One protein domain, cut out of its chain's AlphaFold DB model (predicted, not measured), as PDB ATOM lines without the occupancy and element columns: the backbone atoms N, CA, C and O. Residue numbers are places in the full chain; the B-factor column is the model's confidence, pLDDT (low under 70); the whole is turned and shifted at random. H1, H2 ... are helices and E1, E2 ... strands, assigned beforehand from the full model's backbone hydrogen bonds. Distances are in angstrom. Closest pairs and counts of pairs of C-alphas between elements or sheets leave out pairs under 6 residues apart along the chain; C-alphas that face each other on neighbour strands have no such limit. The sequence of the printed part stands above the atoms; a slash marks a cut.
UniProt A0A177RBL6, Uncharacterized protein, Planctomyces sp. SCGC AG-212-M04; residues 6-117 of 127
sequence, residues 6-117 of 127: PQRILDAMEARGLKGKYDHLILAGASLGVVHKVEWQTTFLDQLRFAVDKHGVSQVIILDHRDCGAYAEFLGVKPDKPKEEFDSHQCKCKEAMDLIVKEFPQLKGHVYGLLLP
ATOM      1  N   PRO A   6     118.309 189.198 132.539       92.81
ATOM      2  CA  PRO A   6     117.047 189.340 133.272       92.81
ATOM      3  C   PRO A   6     115.798 189.021 132.440       92.81
ATOM      4  O   PRO A   6     115.015 188.164 132.836       92.81
ATOM      5  N   GLN A   7     115.641 189.629 131.257       91.69
ATOM      6  CA  GLN A   7     114.474 189.365 130.404       91.69
ATOM      7  C   GLN A   7     114.445 187.913 129.910       91.69
ATOM      8  O   GLN A   7     113.413 187.257 129.969       91.69
ATOM      9  N   ARG A   8     115.603 187.363 129.531       91.38
ATOM     10  CA  ARG A   8     115.725 185.980 129.039       91.38
ATOM     11  C   ARG A   8     115.329 184.950 130.088       91.38
ATOM     12  O   ARG A   8     114.773 183.907 129.759       91.38
ATOM     13  N   ILE A   9     115.610 185.237 131.354       93.75
ATOM     14  CA  ILE A   9     115.169 184.410 132.475       93.75
ATOM     15  C   ILE A   9     113.649 184.462 132.594       93.75
ATOM     16  O   ILE A   9     113.029 183.405 132.695       93.75
ATOM     17  N   LEU A  10     113.048 185.656 132.538       94.31
ATOM     18  CA  LEU A  10     111.591 185.806 132.571       94.31
ATOM     19  C   LEU A  10     110.934 185.027 131.425       94.31
ATOM     20  O   LEU A  10     110.031 184.233 131.679       94.31
ATOM     21  N   ASP A  11     111.452 185.166 130.206       93.88
ATOM     22  CA  ASP A  11     110.943 184.473 129.020       93.88
ATOM     23  C   ASP A  11     111.100 182.950 129.152       93.88
ATOM     24  O   ASP A  11     110.168 182.190 128.884       93.88
ATOM     25  N   ALA A  12     112.255 182.477 129.637       93.56
ATOM     26  CA  ALA A  12     112.507 181.054 129.855       93.56
ATOM     27  C   ALA A  12     111.578 180.443 130.915       93.56
ATOM     28  O   ALA A  12     111.206 179.268 130.794       93.56
ATOM     29  N   MET A  13     111.221 181.204 131.954       95.81
ATOM     30  CA  MET A  13     110.277 180.774 132.987       95.81
ATOM     31  C   MET A  13     108.829 180.840 132.488       95.81
ATOM     32  O   MET A  13     108.061 179.905 132.716       95.81
ATOM     33  N   GLU A  14     108.453 181.884 131.749       97.00
ATOM     34  CA  GLU A  14     107.126 182.009 131.136       97.00
ATOM     35  C   GLU A  14     106.864 180.891 130.122       97.00
ATOM     36  O   GLU A  14     105.825 180.236 130.203       97.00
ATOM     37  N   ALA A  15     107.839 180.565 129.268       95.56
ATOM     38  CA  ALA A  15     107.762 179.444 128.327       95.56
ATOM     39  C   ALA A  15     107.569 178.077 129.017       95.56
ATOM     40  O   ALA A  15     107.116 177.120 128.393       95.56
ATOM     41  N   ARG A  16     107.898 177.976 130.311       95.38
ATOM     42  CA  ARG A  16     107.685 176.786 131.154       95.38
ATOM     43  C   ARG A  16     106.403 176.862 131.989       95.38
ATOM     44  O   ARG A  16     106.169 175.993 132.823       95.38
ATOM     45  N   GLY A  17     105.577 177.893 131.801       97.19
ATOM     46  CA  GLY A  17     104.350 178.109 132.572       97.19
ATOM     47  C   GLY A  17     104.591 178.547 134.022       97.19
ATOM     48  O   GLY A  17     103.669 178.485 134.843       97.19
ATOM     49  N   LEU A  18     105.813 178.997 134.336       96.94
ATOM     50  CA  LEU A  18     106.255 179.376 135.679       96.94
ATOM     51  C   LEU A  18     106.118 180.878 135.958       96.94
ATOM     52  O   LEU A  18     106.569 181.347 136.995       96.94
ATOM     53  N   LYS A  19     105.479 181.659 135.082       96.75
ATOM     54  CA  LYS A  19     105.257 183.097 135.305       96.75
ATOM     55  C   LYS A  19     104.607 183.353 136.672       96.75
ATOM     56  O   LYS A  19     103.485 182.913 136.911       96.75
ATOM     57  N   GLY A  20     105.323 184.055 137.555       95.31
ATOM     58  CA  GLY A  20     104.874 184.369 138.919       95.31
ATOM     59  C   GLY A  20     104.772 183.167 139.870       95.31
ATOM     60  O   GLY A  20     104.088 183.272 140.882       95.31
ATOM     61  N   LYS A  21     105.398 182.027 139.547       96.19
ATOM     62  CA  LYS A  21     105.296 180.761 140.303       96.19
ATOM     63  C   LYS A  21     106.656 180.215 140.757       96.19
ATOM     64  O   LYS A  21     106.820 179.004 140.871       96.19
ATOM     65  N   TYR A  22     107.642 181.083 140.955       96.94
ATOM     66  CA  TYR A  22     108.965 180.689 141.440       96.94
ATOM     67  C   TYR A  22     109.584 181.782 142.308       96.94
ATOM     68  O   TYR A  22     109.369 182.971 142.071       96.94
ATOM     69  N   ASP A  23     110.408 181.349 143.257       96.81
ATOM     70  CA  ASP A  23     111.355 182.209 143.954       96.81
ATOM     71  C   ASP A  23     112.624 182.346 143.115       96.81
ATOM     72  O   ASP A  23     113.086 181.381 142.498       96.81
ATOM     73  N   HIS A  24     113.211 183.540 143.090       95.81
ATOM     74  CA  HIS A  24     114.401 183.806 142.293       95.81
ATOM     75  C   HIS A  24     115.599 184.154 143.175       95.81
ATOM     76  O   HIS A  24     115.602 185.179 143.854       95.81
ATOM     77  N   LEU A  25     116.637 183.318 143.123       96.00
ATOM     78  CA  LEU A  25     117.903 183.525 143.823       96.00
ATOM     79  C   LEU A  25     119.044 183.655 142.818       96.00
ATOM     80  O   LEU A  25     119.103 182.942 141.818       96.00
ATOM     81  N   ILE A  26     119.966 184.577 143.096       95.88
ATOM     82  CA  ILE A  26     121.032 184.964 142.176       95.88
ATOM     83  C   ILE A  26     122.389 184.815 142.860       95.88
ATOM     84  O   ILE A  26     122.656 185.476 143.860       95.88
ATOM     85  N   LEU A  27     123.284 184.041 142.244       96.75
ATOM     86  CA  LEU A  27     124.709 183.986 142.581       96.75
ATOM     87  C   LEU A  27     125.559 184.283 141.346       96.75
ATOM     88  O   LEU A  27     125.137 184.044 140.210       96.75
ATOM     89  N   ALA A  28     126.772 184.790 141.557       96.69
ATOM     90  CA  ALA A  28     127.753 184.896 140.484       96.69
ATOM     91  C   ALA A  28     128.084 183.489 139.956       96.69
ATOM     92  O   ALA A  28     128.486 182.617 140.721       96.69
ATOM     93  N   GLY A  29     127.876 183.264 138.657       96.69
ATOM     94  CA  GLY A  29     128.098 181.960 138.029       96.69
ATOM     95  C   GLY A  29     127.032 180.901 138.321       96.69
ATOM     96  O   GLY A  29     127.277 179.747 138.000       96.69
ATOM     97  N   ALA A  30     125.886 181.262 138.914       97.25
ATOM     98  CA  ALA A  30     124.770 180.347 139.190       97.25
ATOM     99  C   ALA A  30     125.230 179.026 139.842       97.25
ATOM    100  O   ALA A  30     125.558 179.051 141.030       97.25
ATOM    101  N   SER A  31     125.307 177.910 139.102       98.19
ATOM    102  CA  SER A  31     125.810 176.631 139.629       98.19
ATOM    103  C   SER A  31     127.221 176.721 140.217       98.19
ATOM    104  O   SER A  31     127.469 176.196 141.300       98.19
ATOM    105  N   LEU A  32     128.133 177.447 139.560       98.31
ATOM    106  CA  LEU A  32     129.481 177.685 140.069       98.31
ATOM    107  C   LEU A  32     129.424 178.412 141.410       98.31
ATOM    108  O   LEU A  32     130.134 178.041 142.336       98.31
ATOM    109  N   GLY A  33     128.548 179.409 141.538       97.62
ATOM    110  CA  GLY A  33     128.382 180.159 142.779       97.62
ATOM    111  C   GLY A  33     127.991 179.275 143.964       97.62
ATOM    112  O   GLY A  33     128.459 179.515 145.074       97.62
ATOM    113  N   VAL A  34     127.198 178.228 143.717       97.88
ATOM    114  CA  VAL A  34     126.793 177.247 144.735       97.88
ATOM    115  C   VAL A  34     127.981 176.422 145.236       97.88
ATOM    116  O   VAL A  34     128.036 176.127 146.422       97.88
ATOM    117  N   VAL A  35     128.927 176.054 144.365       98.06
ATOM    118  CA  VAL A  35     129.998 175.087 144.696       98.06
ATOM    119  C   VAL A  35     131.392 175.707 144.837       98.06
ATOM    120  O   VAL A  35     132.347 175.010 145.168       98.06
ATOM    121  N   HIS A  36     131.544 177.004 144.568       95.38
ATOM    122  CA  HIS A  36     132.854 177.658 144.534       95.38
ATOM    123  C   HIS A  36     133.322 178.187 145.897       95.38
ATOM    124  O   HIS A  36     134.497 178.042 146.230       95.38
ATOM    125  N   LYS A  37     132.431 178.816 146.678       94.12
ATOM    126  CA  LYS A  37     132.764 179.423 147.980       94.12
ATOM    127  C   LYS A  37     131.823 178.940 149.066       94.12
ATOM    128  O   LYS A  37     130.610 178.916 148.863       94.12
ATOM    129  N   VAL A  38     132.379 178.631 150.237       96.69
ATOM    130  CA  VAL A  38     131.617 178.107 151.378       96.69
ATOM    131  C   VAL A  38     130.546 179.100 151.826       96.69
ATOM    132  O   VAL A  38     129.414 178.705 152.059       96.69
ATOM    133  N   GLU A  39     130.850 180.394 151.867       97.69
ATOM    134  CA  GLU A  39     129.914 181.431 152.318       97.69
ATOM    135  C   GLU A  39     128.724 181.586 151.361       97.69
ATOM    136  O   GLU A  39     127.583 181.779 151.789       97.69
ATOM    137  N   TRP A  40     128.976 181.474 150.054       97.44
ATOM    138  CA  TRP A  40     127.929 181.513 149.030       97.44
ATOM    139  C   TRP A  40     127.081 180.245 149.070       97.44
ATOM    140  O   TRP A  40     125.857 180.333 149.000       97.44
ATOM    141  N   GLN A  41     127.720 179.089 149.265       98.19
ATOM    142  CA  GLN A  41     127.043 177.813 149.451       98.19
ATOM    143  C   GLN A  41     126.127 177.840 150.679       98.19
ATOM    144  O   GLN A  41     124.958 177.492 150.569       98.19
ATOM    145  N   THR A  42     126.624 178.282 151.838       98.38
ATOM    146  CA  THR A  42     125.826 178.398 153.067       98.38
ATOM    147  C   THR A  42     124.635 179.321 152.849       98.38
ATOM    148  O   THR A  42     123.503 178.924 153.104       98.38
ATOM    149  N   THR A  43     124.866 180.506 152.274       98.06
ATOM    150  CA  THR A  43     123.785 181.457 151.976       98.06
ATOM    151  C   THR A  43     122.731 180.844 151.048       98.06
ATOM    152  O   THR A  43     121.533 181.003 151.272       98.06
ATOM    153  N   PHE A  44     123.160 180.120 150.013       98.38
ATOM    154  CA  PHE A  44     122.261 179.423 149.098       98.38
ATOM    155  C   PHE A  44     121.434 178.345 149.796       98.38
ATOM    156  O   PHE A  44     120.218 178.304 149.620       98.38
ATOM    157  N   LEU A  45     122.077 177.482 150.584       98.56
ATOM    158  CA  LEU A  45     121.407 176.392 151.288       98.56
ATOM    159  C   LEU A  45     120.404 176.927 152.316       98.56
ATOM    160  O   LEU A  45     119.307 176.384 152.417       98.56
ATOM    161  N   ASP A  46     120.731 178.010 153.022       98.44
ATOM    162  CA  ASP A  46     119.821 178.649 153.977       98.44
ATOM    163  C   ASP A  46     118.591 179.243 153.277       98.44
ATOM    164  O   ASP A  46     117.458 179.043 153.721       98.44
ATOM    165  N   GLN A  47     118.789 179.919 152.141       98.25
ATOM    166  CA  GLN A  47     117.694 180.461 151.330       98.25
ATOM    167  C   GLN A  47     116.819 179.355 150.730       98.25
ATOM    168  O   GLN A  47     115.593 179.441 150.786       98.25
ATOM    169  N   LEU A  48     117.426 178.288 150.194       98.44
ATOM    170  CA  LEU A  48     116.680 177.152 149.656       98.44
ATOM    171  C   LEU A  48     115.895 176.436 150.759       98.44
ATOM    172  O   LEU A  48     114.734 176.097 150.551       98.44
ATOM    173  N   ARG A  49     116.481 176.264 151.951       98.50
ATOM    174  CA  ARG A  49     115.785 175.697 153.113       98.50
ATOM    175  C   ARG A  49     114.576 176.534 153.498       98.50
ATOM    176  O   ARG A  49     113.494 175.983 153.666       98.50
ATOM    177  N   PHE A  50     114.730 177.855 153.560       98.31
ATOM    178  CA  PHE A  50     113.608 178.755 153.808       98.31
ATOM    179  C   PHE A  50     112.502 178.599 152.752       98.31
ATOM    180  O   PHE A  50     111.337 178.447 153.114       98.31
ATOM    181  N   ALA A  51     112.850 178.585 151.462       98.00
ATOM    182  CA  ALA A  51     111.884 178.441 150.372       98.00
ATOM    183  C   ALA A  51     111.149 177.084 150.412       98.00
ATOM    184  O   ALA A  51     109.928 177.023 150.257       98.00
ATOM    185  N   VAL A  52     111.866 175.993 150.690       98.00
ATOM    186  CA  VAL A  52     111.280 174.657 150.879       98.00
ATOM    187  C   VAL A  52     110.325 174.646 152.077       98.00
ATOM    188  O   VAL A  52     109.179 174.222 151.939       98.00
ATOM    189  N   ASP A  53     110.755 175.166 153.227       97.75
ATOM    190  CA  ASP A  53     109.995 175.091 154.479       97.75
ATOM    191  C   ASP A  53     108.799 176.054 154.527       97.75
ATOM    192  O   ASP A  53     107.799 175.772 155.190       97.75
ATOM    193  N   LYS A  54     108.904 177.225 153.884       97.69
ATOM    194  CA  LYS A  54     107.902 178.302 153.981       97.69
ATOM    195  C   LYS A  54     107.043 178.458 152.743       97.69
ATOM    196  O   LYS A  54     105.868 178.782 152.883       97.69
ATOM    197  N   HIS A  55     107.604 178.247 151.559       94.56
ATOM    198  CA  HIS A  55     106.875 178.406 150.300       94.56
ATOM    199  C   HIS A  55     106.491 177.057 149.677       94.56
ATOM    200  O   HIS A  55     105.752 177.026 148.696       94.56
ATOM    201  N   GLY A  56     106.948 175.938 150.253       95.94
ATOM    202  CA  GLY A  56     106.630 174.599 149.757       95.94
ATOM    203  C   GLY A  56     107.290 174.292 148.413       95.94
ATOM    204  O   GLY A  56     106.722 173.552 147.609       95.94
ATOM    205  N   VAL A  57     108.464 174.876 148.144       96.62
ATOM    206  CA  VAL A  57     109.214 174.624 146.908       96.62
ATOM    207  C   VAL A  57     109.532 173.134 146.780       96.62
ATOM    208  O   VAL A  57     110.168 172.537 147.647       96.62
ATOM    209  N   SER A  58     109.105 172.540 145.668       96.38
ATOM    210  CA  SER A  58     109.286 171.118 145.350       96.38
ATOM    211  C   SER A  58     110.221 170.868 144.165       96.38
ATOM    212  O   SER A  58     110.513 169.720 143.840       96.38
ATOM    213  N   GLN A  59     110.700 171.933 143.519       97.81
ATOM    214  CA  GLN A  59     111.545 171.874 142.333       97.81
ATOM    215  C   GLN A  59     112.574 173.005 142.345       97.81
ATOM    216  O   GLN A  59     112.259 174.135 142.707       97.81
ATOM    217  N   VAL A  60     113.789 172.714 141.879       98.38
ATOM    218  CA  VAL A  60     114.854 173.706 141.683       98.38
ATOM    219  C   VAL A  60     115.282 173.712 140.222       98.38
ATOM    220  O   VAL A  60     115.530 172.663 139.627       98.38
ATOM    221  N   ILE A  61     115.384 174.903 139.634       98.19
ATOM    222  CA  ILE A  61     115.924 175.103 138.288       98.19
ATOM    223  C   ILE A  61     117.165 175.986 138.406       98.19
ATOM    224  O   ILE A  61     117.076 177.139 138.822       98.19
ATOM    225  N   ILE A  62     118.318 175.445 138.025       98.25
ATOM    226  CA  ILE A  62     119.585 176.163 137.945       98.25
ATOM    227  C   ILE A  62     119.706 176.750 136.539       98.25
ATOM    228  O   ILE A  62     119.642 176.021 135.547       98.25
ATOM    229  N   LEU A  63     119.850 178.072 136.458       97.25
ATOM    230  CA  LEU A  63     119.967 178.822 135.209       97.25
ATOM    231  C   LEU A  63     121.397 179.336 135.051       97.25
ATOM    232  O   LEU A  63     121.720 180.450 135.463       97.25
ATOM    233  N   ASP A  64     122.244 178.519 134.438       97.44
ATOM    234  CA  ASP A  64     123.543 178.964 133.955       97.44
ATOM    235  C   ASP A  64     123.371 179.716 132.626       97.44
ATOM    236  O   ASP A  64     122.336 179.627 131.959       97.44
ATOM    237  N   HIS A  65     124.394 180.458 132.210       96.00
ATOM    238  CA  HIS A  65     124.386 181.142 130.924       96.00
ATOM    239  C   HIS A  65     125.760 181.134 130.268       96.00
ATOM    240  O   HIS A  65     126.784 181.067 130.941       96.00
ATOM    241  N   ARG A  66     125.750 181.248 128.943       95.19
ATOM    242  CA  ARG A  66     126.935 181.400 128.099       95.19
ATOM    243  C   ARG A  66     127.608 182.764 128.291       95.19
ATOM    244  O   ARG A  66     126.947 183.747 128.645       95.19
ATOM    245  N   ASP A  67     128.905 182.818 128.008       95.50
ATOM    246  CA  ASP A  67     129.796 183.964 128.205       95.50
ATOM    247  C   ASP A  67     129.727 184.498 129.640       95.50
ATOM    248  O   ASP A  67     129.453 185.670 129.895       95.50
ATOM    249  N   CYS A  68     129.875 183.598 130.615       96.12
ATOM    250  CA  CYS A  68     129.741 183.941 132.025       96.12
ATOM    251  C   CYS A  68     131.043 184.489 132.619       96.12
ATOM    252  O   CYS A  68     132.029 183.767 132.766       96.12
ATOM    253  N   GLY A  69     131.014 185.744 133.079       95.94
ATOM    254  CA  GLY A  69     132.176 186.398 133.690       95.94
ATOM    255  C   GLY A  69     132.727 185.683 134.931       95.94
ATOM    256  O   GLY A  69     133.934 185.660 135.128       95.94
ATOM    257  N   ALA A  70     131.880 185.035 135.740       96.88
ATOM    258  CA  ALA A  70     132.349 184.275 136.907       96.88
ATOM    259  C   ALA A  70     133.101 182.993 136.510       96.88
ATOM    260  O   ALA A  70     134.081 182.628 137.152       96.88
ATOM    261  N   TYR A  71     132.665 182.321 135.441       97.69
ATOM    262  CA  TYR A  71     133.378 181.167 134.892       97.69
ATOM    263  C   TYR A  71     134.703 181.584 134.248       97.69
ATOM    264  O   TYR A  71     135.706 180.889 134.415       97.69
ATOM    265  N   ALA A  72     134.724 182.726 133.559       96.88
ATOM    266  CA  ALA A  72     135.955 183.289 133.016       96.88
ATOM    267  C   ALA A  72     136.957 183.640 134.125       96.88
ATOM    268  O   ALA A  72     138.105 183.212 134.061       96.88
ATOM    269  N   GLU A  73     136.509 184.341 135.167       97.19
ATOM    270  CA  GLU A  73     137.357 184.781 136.279       97.19
ATOM    271  C   GLU A  73     137.890 183.606 137.110       97.19
ATOM    272  O   GLU A  73     139.086 183.510 137.364       97.19
ATOM    273  N   PHE A  74     137.015 182.690 137.538       96.62
ATOM    274  CA  PHE A  74     137.399 181.665 138.513       96.62
ATOM    275  C   PHE A  74     137.919 180.372 137.888       96.62
ATOM    276  O   PHE A  74     138.648 179.637 138.552       96.62
ATOM    277  N   LEU A  75     137.544 180.070 136.640       96.81
ATOM    278  CA  LEU A  75     137.907 178.820 135.963       96.81
ATOM    279  C   LEU A  75     138.668 179.037 134.643       96.81
ATOM    280  O   LEU A  75     139.074 178.059 134.020       96.81
ATOM    281  N   GLY A  76     138.865 180.282 134.193       96.69
ATOM    282  CA  GLY A  76     139.553 180.575 132.930       96.69
ATOM    283  C   GLY A  76     138.780 180.140 131.679       96.69
ATOM    284  O   GLY A  76     139.370 179.994 130.607       96.69
ATOM    285  N   VAL A  77     137.473 179.900 131.808       95.56
ATOM    286  CA  VAL A  77     136.605 179.460 130.711       95.56
ATOM    287  C   VAL A  77     136.371 180.610 129.740       95.56
ATOM    288  O   VAL A  77     136.105 181.737 130.153       95.56
ATOM    289  N   LYS A  78     136.447 180.327 128.439       91.62
ATOM    290  CA  LYS A  78     136.308 181.346 127.395       91.62
ATOM    291  C   LYS A  78     135.110 181.075 126.478       91.62
ATOM    292  O   LYS A  78     134.903 179.923 126.087       91.62
ATOM    293  N   PRO A  79     134.357 182.118 126.081       88.38
ATOM    294  CA  PRO A  79     133.171 181.977 125.231       88.38
ATOM    295  C   PRO A  79     133.491 181.593 123.777       88.38
ATOM    296  O   PRO A  79     132.632 181.071 123.072       88.38
ATOM    297  N   ASP A  80     134.725 181.819 123.312       91.69
ATOM    298  CA  ASP A  80     135.196 181.411 121.979       91.69
ATOM    299  C   ASP A  80     135.402 179.890 121.854       91.69
ATOM    300  O   ASP A  80     135.598 179.369 120.754       91.69
ATOM    301  N   LYS A  81     135.293 179.161 122.970       93.62
ATOM    302  CA  LYS A  81     135.392 177.706 123.045       93.62
ATOM    303  C   LYS A  81     134.094 177.082 123.575       93.62
ATOM    304  O   LYS A  81     134.055 176.570 124.696       93.62
ATOM    305  N   PRO A  82     133.025 177.030 122.760       92.00
ATOM    306  CA  PRO A  82     131.677 176.690 123.224       92.00
ATOM    307  C   PRO A  82     131.554 175.283 123.826       92.00
ATOM    308  O   PRO A  82     130.718 175.060 124.708       92.00
ATOM    309  N   LYS A  83     132.378 174.326 123.373       95.81
ATOM    310  CA  LYS A  83     132.416 172.975 123.947       95.81
ATOM    311  C   LYS A  83     133.062 172.966 125.337       95.81
ATOM    312  O   LYS A  83     132.455 172.450 126.265       95.81
ATOM    313  N   GLU A  84     134.250 173.553 125.487       96.75
ATOM    314  CA  GLU A  84     134.953 173.622 126.784       96.75
ATOM    315  C   GLU A  84     134.123 174.381 127.829       96.75
ATOM    316  O   GLU A  84     134.020 173.972 128.985       96.75
ATOM    317  N   GLU A  85     133.465 175.456 127.399       96.75
ATOM    318  CA  GLU A  85     132.513 176.188 128.223       96.75
ATOM    319  C   GLU A  85     131.309 175.320 128.620       96.75
ATOM    320  O   GLU A  85     130.948 175.279 129.795       96.75
ATOM    321  N   PHE A  86     130.712 174.583 127.672       97.31
ATOM    322  CA  PHE A  86     129.580 173.697 127.975       97.31
ATOM    323  C   PHE A  86     129.957 172.644 129.012       97.31
ATOM    324  O   PHE A  86     129.224 172.448 129.977       97.31
ATOM    325  N   ASP A  87     131.104 171.993 128.816       98.06
ATOM    326  CA  ASP A  87     131.588 170.931 129.691       98.06
ATOM    327  C   ASP A  87     131.841 171.477 131.109       98.06
ATOM    328  O   ASP A  87     131.511 170.826 132.102       98.06
ATOM    329  N   SER A  88     132.339 172.715 131.214       98.00
ATOM    330  CA  SER A  88     132.544 173.404 132.493       98.00
ATOM    331  C   SER A  88     131.222 173.698 133.208       98.00
ATOM    332  O   SER A  88     131.087 173.368 134.388       98.00
ATOM    333  N   HIS A  89     130.223 174.249 132.506       98.25
ATOM    334  CA  HIS A  89     128.882 174.458 133.066       98.25
ATOM    335  C   HIS A  89     128.219 173.146 133.473       98.25
ATOM    336  O   HIS A  89     127.660 173.037 134.559       98.25
ATOM    337  N   GLN A  90     128.306 172.116 132.629       98.44
ATOM    338  CA  GLN A  90     127.728 170.809 132.920       98.44
ATOM    339  C   GLN A  90     128.355 170.187 134.173       98.44
ATOM    340  O   GLN A  90     127.636 169.651 135.016       98.44
ATOM    341  N   CYS A  91     129.679 170.286 134.315       98.38
ATOM    342  CA  CYS A  91     130.410 169.793 135.477       98.38
ATOM    343  C   CYS A  91     129.942 170.478 136.770       98.38
ATOM    344  O   CYS A  91     129.507 169.797 137.699       98.38
ATOM    345  N   LYS A  92     129.946 171.816 136.814       98.56
ATOM    346  CA  LYS A  92     129.551 172.570 138.016       98.56
ATOM    347  C   LYS A  92     128.058 172.479 138.311       98.56
ATOM    348  O   LYS A  92     127.672 172.358 139.470       98.56
ATOM    349  N   CYS A  93     127.217 172.441 137.279       98.56
ATOM    350  CA  CYS A  93     125.789 172.200 137.438       98.56
ATOM    351  C   CYS A  93     125.521 170.829 138.062       98.56
ATOM    352  O   CYS A  93     124.706 170.738 138.975       98.56
ATOM    353  N   LYS A  94     126.227 169.773 137.636       98.56
ATOM    354  CA  LYS A  94     126.099 168.447 138.249       98.56
ATOM    355  C   LYS A  94     126.532 168.457 139.719       98.56
ATOM    356  O   LYS A  94     125.794 167.948 140.553       98.56
ATOM    357  N   GLU A  95     127.667 169.079 140.043       98.62
ATOM    358  CA  GLU A  95     128.131 169.216 141.434       98.62
ATOM    359  C   GLU A  95     127.095 169.941 142.313       98.62
ATOM    360  O   GLU A  95     126.775 169.478 143.407       98.62
ATOM    361  N   ALA A  96     126.516 171.041 141.817       98.69
ATOM    362  CA  ALA A  96     125.474 171.781 142.525       98.69
ATOM    363  C   ALA A  96     124.196 170.944 142.706       98.69
ATOM    364  O   ALA A  96     123.601 170.951 143.783       98.69
ATOM    365  N   MET A  97     123.782 170.195 141.680       98.69
ATOM    366  CA  MET A  97     122.632 169.287 141.754       98.69
ATOM    367  C   MET A  97     122.847 168.182 142.794       98.69
ATOM    368  O   MET A  97     121.953 167.927 143.602       98.69
ATOM    369  N   ASP A  98     124.025 167.559 142.804       98.56
ATOM    370  CA  ASP A  98     124.377 166.505 143.758       98.56
ATOM    371  C   ASP A  98     124.393 167.052 145.198       98.56
ATOM    372  O   ASP A  98     123.862 166.411 146.108       98.56
ATOM    373  N   LEU A  99     124.916 168.268 145.403       98.69
ATOM    374  CA  LEU A  99     124.858 168.962 146.692       98.69
ATOM    375  C   LEU A  99     123.411 169.238 147.132       98.69
ATOM    376  O   LEU A  99     123.056 168.932 148.268       98.69
ATOM    377  N   ILE A 100     122.566 169.784 146.251       98.62
ATOM    378  CA  ILE A 100     121.159 170.075 146.570       98.62
ATOM    379  C   ILE A 100     120.427 168.794 146.966       98.62
ATOM    380  O   ILE A 100     119.738 168.777 147.978       98.62
ATOM    381  N   VAL A 101     120.589 167.708 146.208       98.50
ATOM    382  CA  VAL A 101     119.919 166.432 146.507       98.50
ATOM    383  C   VAL A 101     120.440 165.810 147.804       98.50
ATOM    384  O   VAL A 101     119.674 165.163 148.518       98.50
ATOM    385  N   LYS A 102     121.720 166.010 148.134       98.38
ATOM    386  CA  LYS A 102     122.292 165.573 149.410       98.38
ATOM    387  C   LYS A 102     121.671 166.318 150.597       98.38
ATOM    388  O   LYS A 102     121.305 165.674 151.576       98.38
ATOM    389  N   GLU A 103     121.552 167.641 150.512       98.31
ATOM    390  CA  GLU A 103     121.030 168.487 151.599       98.31
ATOM    391  C   GLU A 103     119.491 168.490 151.678       98.31
ATOM    392  O   GLU A 103     118.919 168.681 152.753       98.31
ATOM    393  N   PHE A 104     118.820 168.230 150.550       98.38
ATOM    394  CA  PHE A 104     117.363 168.194 150.399       98.38
ATOM    395  C   PHE A 104     116.918 166.929 149.639       98.38
ATOM    396  O   PHE A 104     116.514 167.009 148.471       98.38
ATOM    397  N   PRO A 105     116.945 165.742 150.277       98.00
ATOM    398  CA  PRO A 105     116.598 164.477 149.622       98.00
ATOM    399  C   PRO A 105     115.200 164.445 148.985       98.00
ATOM    400  O   PRO A 105     114.987 163.728 148.008       98.00
ATOM    401  N   GLN A 106     114.254 165.237 149.498       97.44
ATOM    402  CA  GLN A 106     112.902 165.384 148.953       97.44
ATOM    403  C   GLN A 106     112.857 166.030 147.558       97.44
ATOM    404  O   GLN A 106     111.874 165.858 146.847       97.44
ATOM    405  N   LEU A 107     113.912 166.743 147.145       98.00
ATOM    406  CA  LEU A 107     114.021 167.354 145.814       98.00
ATOM    407  C   LEU A 107     114.622 166.397 144.771       98.00
ATOM    408  O   LEU A 107     114.795 166.768 143.608       98.00
ATOM    409  N   LYS A 108     114.963 165.158 145.150       97.81
ATOM    410  CA  LYS A 108     115.545 164.168 144.236       97.81
ATOM    411  C   LYS A 108     114.624 163.923 143.035       97.81
ATOM    412  O   LYS A 108     113.471 163.546 143.194       97.81
ATOM    413  N   GLY A 109     115.164 164.096 141.827       97.00
ATOM    414  CA  GLY A 109     114.405 163.987 140.572       97.00
ATOM    415  C   GLY A 109     113.721 165.285 140.123       97.00
ATOM    416  O   GLY A 109     113.196 165.330 139.013       97.00
ATOM    417  N   HIS A 110     113.791 166.343 140.937       97.94
ATOM    418  CA  HIS A 110     113.170 167.646 140.690       97.94
ATOM    419  C   HIS A 110     114.184 168.804 140.706       97.94
ATOM    420  O   HIS A 110     113.822 169.958 140.924       97.94
ATOM    421  N   VAL A 111     115.463 168.513 140.460       98.38
ATOM    422  CA  VAL A 111     116.506 169.527 140.252       98.38
ATOM    423  C   VAL A 111     116.921 169.489 138.785       98.38
ATOM    424  O   VAL A 111     117.262 168.424 138.271       98.38
ATOM    425  N   TYR A 112     116.884 170.632 138.106       97.44
ATOM    426  CA  TYR A 112     117.138 170.740 136.668       97.44
ATOM    427  C   TYR A 112     118.196 171.802 136.388       97.44
ATOM    428  O   TYR A 112     118.141 172.886 136.959       97.44
ATOM    429  N   GLY A 113     119.122 171.514 135.477       97.31
ATOM    430  CA  GLY A 113     120.088 172.482 134.963       97.31
ATOM    431  C   GLY A 113     119.721 172.946 133.561       97.31
ATOM    432  O   GLY A 113     119.417 172.120 132.699       97.31
ATOM    433  N   LEU A 114     119.760 174.252 133.322       96.81
ATOM    434  CA  LEU A 114     119.584 174.861 132.008       96.81
ATOM    435  C   LEU A 114     120.757 175.793 131.722       96.81
ATOM    436  O   LEU A 114     121.265 176.454 132.625       96.81
ATOM    437  N   LEU A 115     121.146 175.868 130.451       96.19
ATOM    438  CA  LEU A 115     122.174 176.784 129.975       96.19
ATOM    439  C   LEU A 115     121.561 177.748 128.961       96.19
ATOM    440  O   LEU A 115     121.155 177.335 127.874       96.19
ATOM    441  N   LEU A 116     121.476 179.024 129.326       94.31
ATOM    442  CA  LEU A 116     120.929 180.072 128.472       94.31
ATOM    443  C   LEU A 116     121.957 180.492 127.402       94.31
ATOM    444  O   LEU A 116     123.129 180.697 127.735       94.31
ATOM    445  N   PRO A 117     121.554 180.614 126.124       90.25
ATOM    446  CA  PRO A 117     122.452 181.003 125.040       90.25
ATOM    447  C   PRO A 117     122.772 182.507 125.056       90.25
ATOM    448  O   PRO A 117     121.989 183.307 125.566       90.25
TER     449      PRO A 117
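Overview. This is residues 6 to 117 of the 127 residues of an uncharacterized protein of Planctomyces sp. SCGC AG-212-M04 (UniProt A0A177RBL6). Two short parallel strands, E1 and E2, run side by side through the middle, between the long helix H5, which packs along them, and the small helix H1. H2 packs across H5, H3 reaches to one end of the longest axis, and H4 lies towards the other. The printed part has 112 residues, in the order H1, H2, H3, E1, H4, H5, E2, mostly helix by class. It is compact, with a radius of gyration of the C-alphas of 13.9 A and spans of 41 by 32 by 22 A.

Along the chain. E1, residues 60 to 65, begins at C-alpha 60 (114.854, 173.706, 141.683). E2 is residues 111 to 116. H5, residues 82 to 103, measures 31.4 A, and H3, residues 38 to 55, 24.8 A. H2 is residues 31 to 36 and H4 residues 69 to 75. H1, residues 6 to 14, begins at C-alpha 6 (117.047, 189.340, 133.272).

Arrangement. E1 and E2 are parallel at 21 degrees, with N 62 and O 112 2.8 A apart, within hydrogen-bond range. E1, H4, H5 and E2 form a strand-helix-strand unit, parallel neighbour strands joined through helices, with a right-handed crossover. The closest C-alphas of H5 and E2, Cys 93 and Gly 113, are 6.2 A apart; those of H1 and E1, Ile 9 and Leu 63, 7.9 A. H2 touches H5 about perpendicular at 74 degrees, C-alphas 31 and 93 being closest at 4.9 A. H2 and H3 touch only at the corner, C-alphas 34 and 41 being closest at 4.8 A. H4 and H5 are near each other, with 7 pairs of C-alphas within 10 A. In H1 to H5 every O i to N i+4 pair is within hydrogen-bond range.

Size, cuts and confidence. The C-alphas farthest apart, Lys 54 and Asp 80, are 42.2 A apart. The printed part has no cut; the link from H1 to H2 is long. No printed residue is under pLDDT 70.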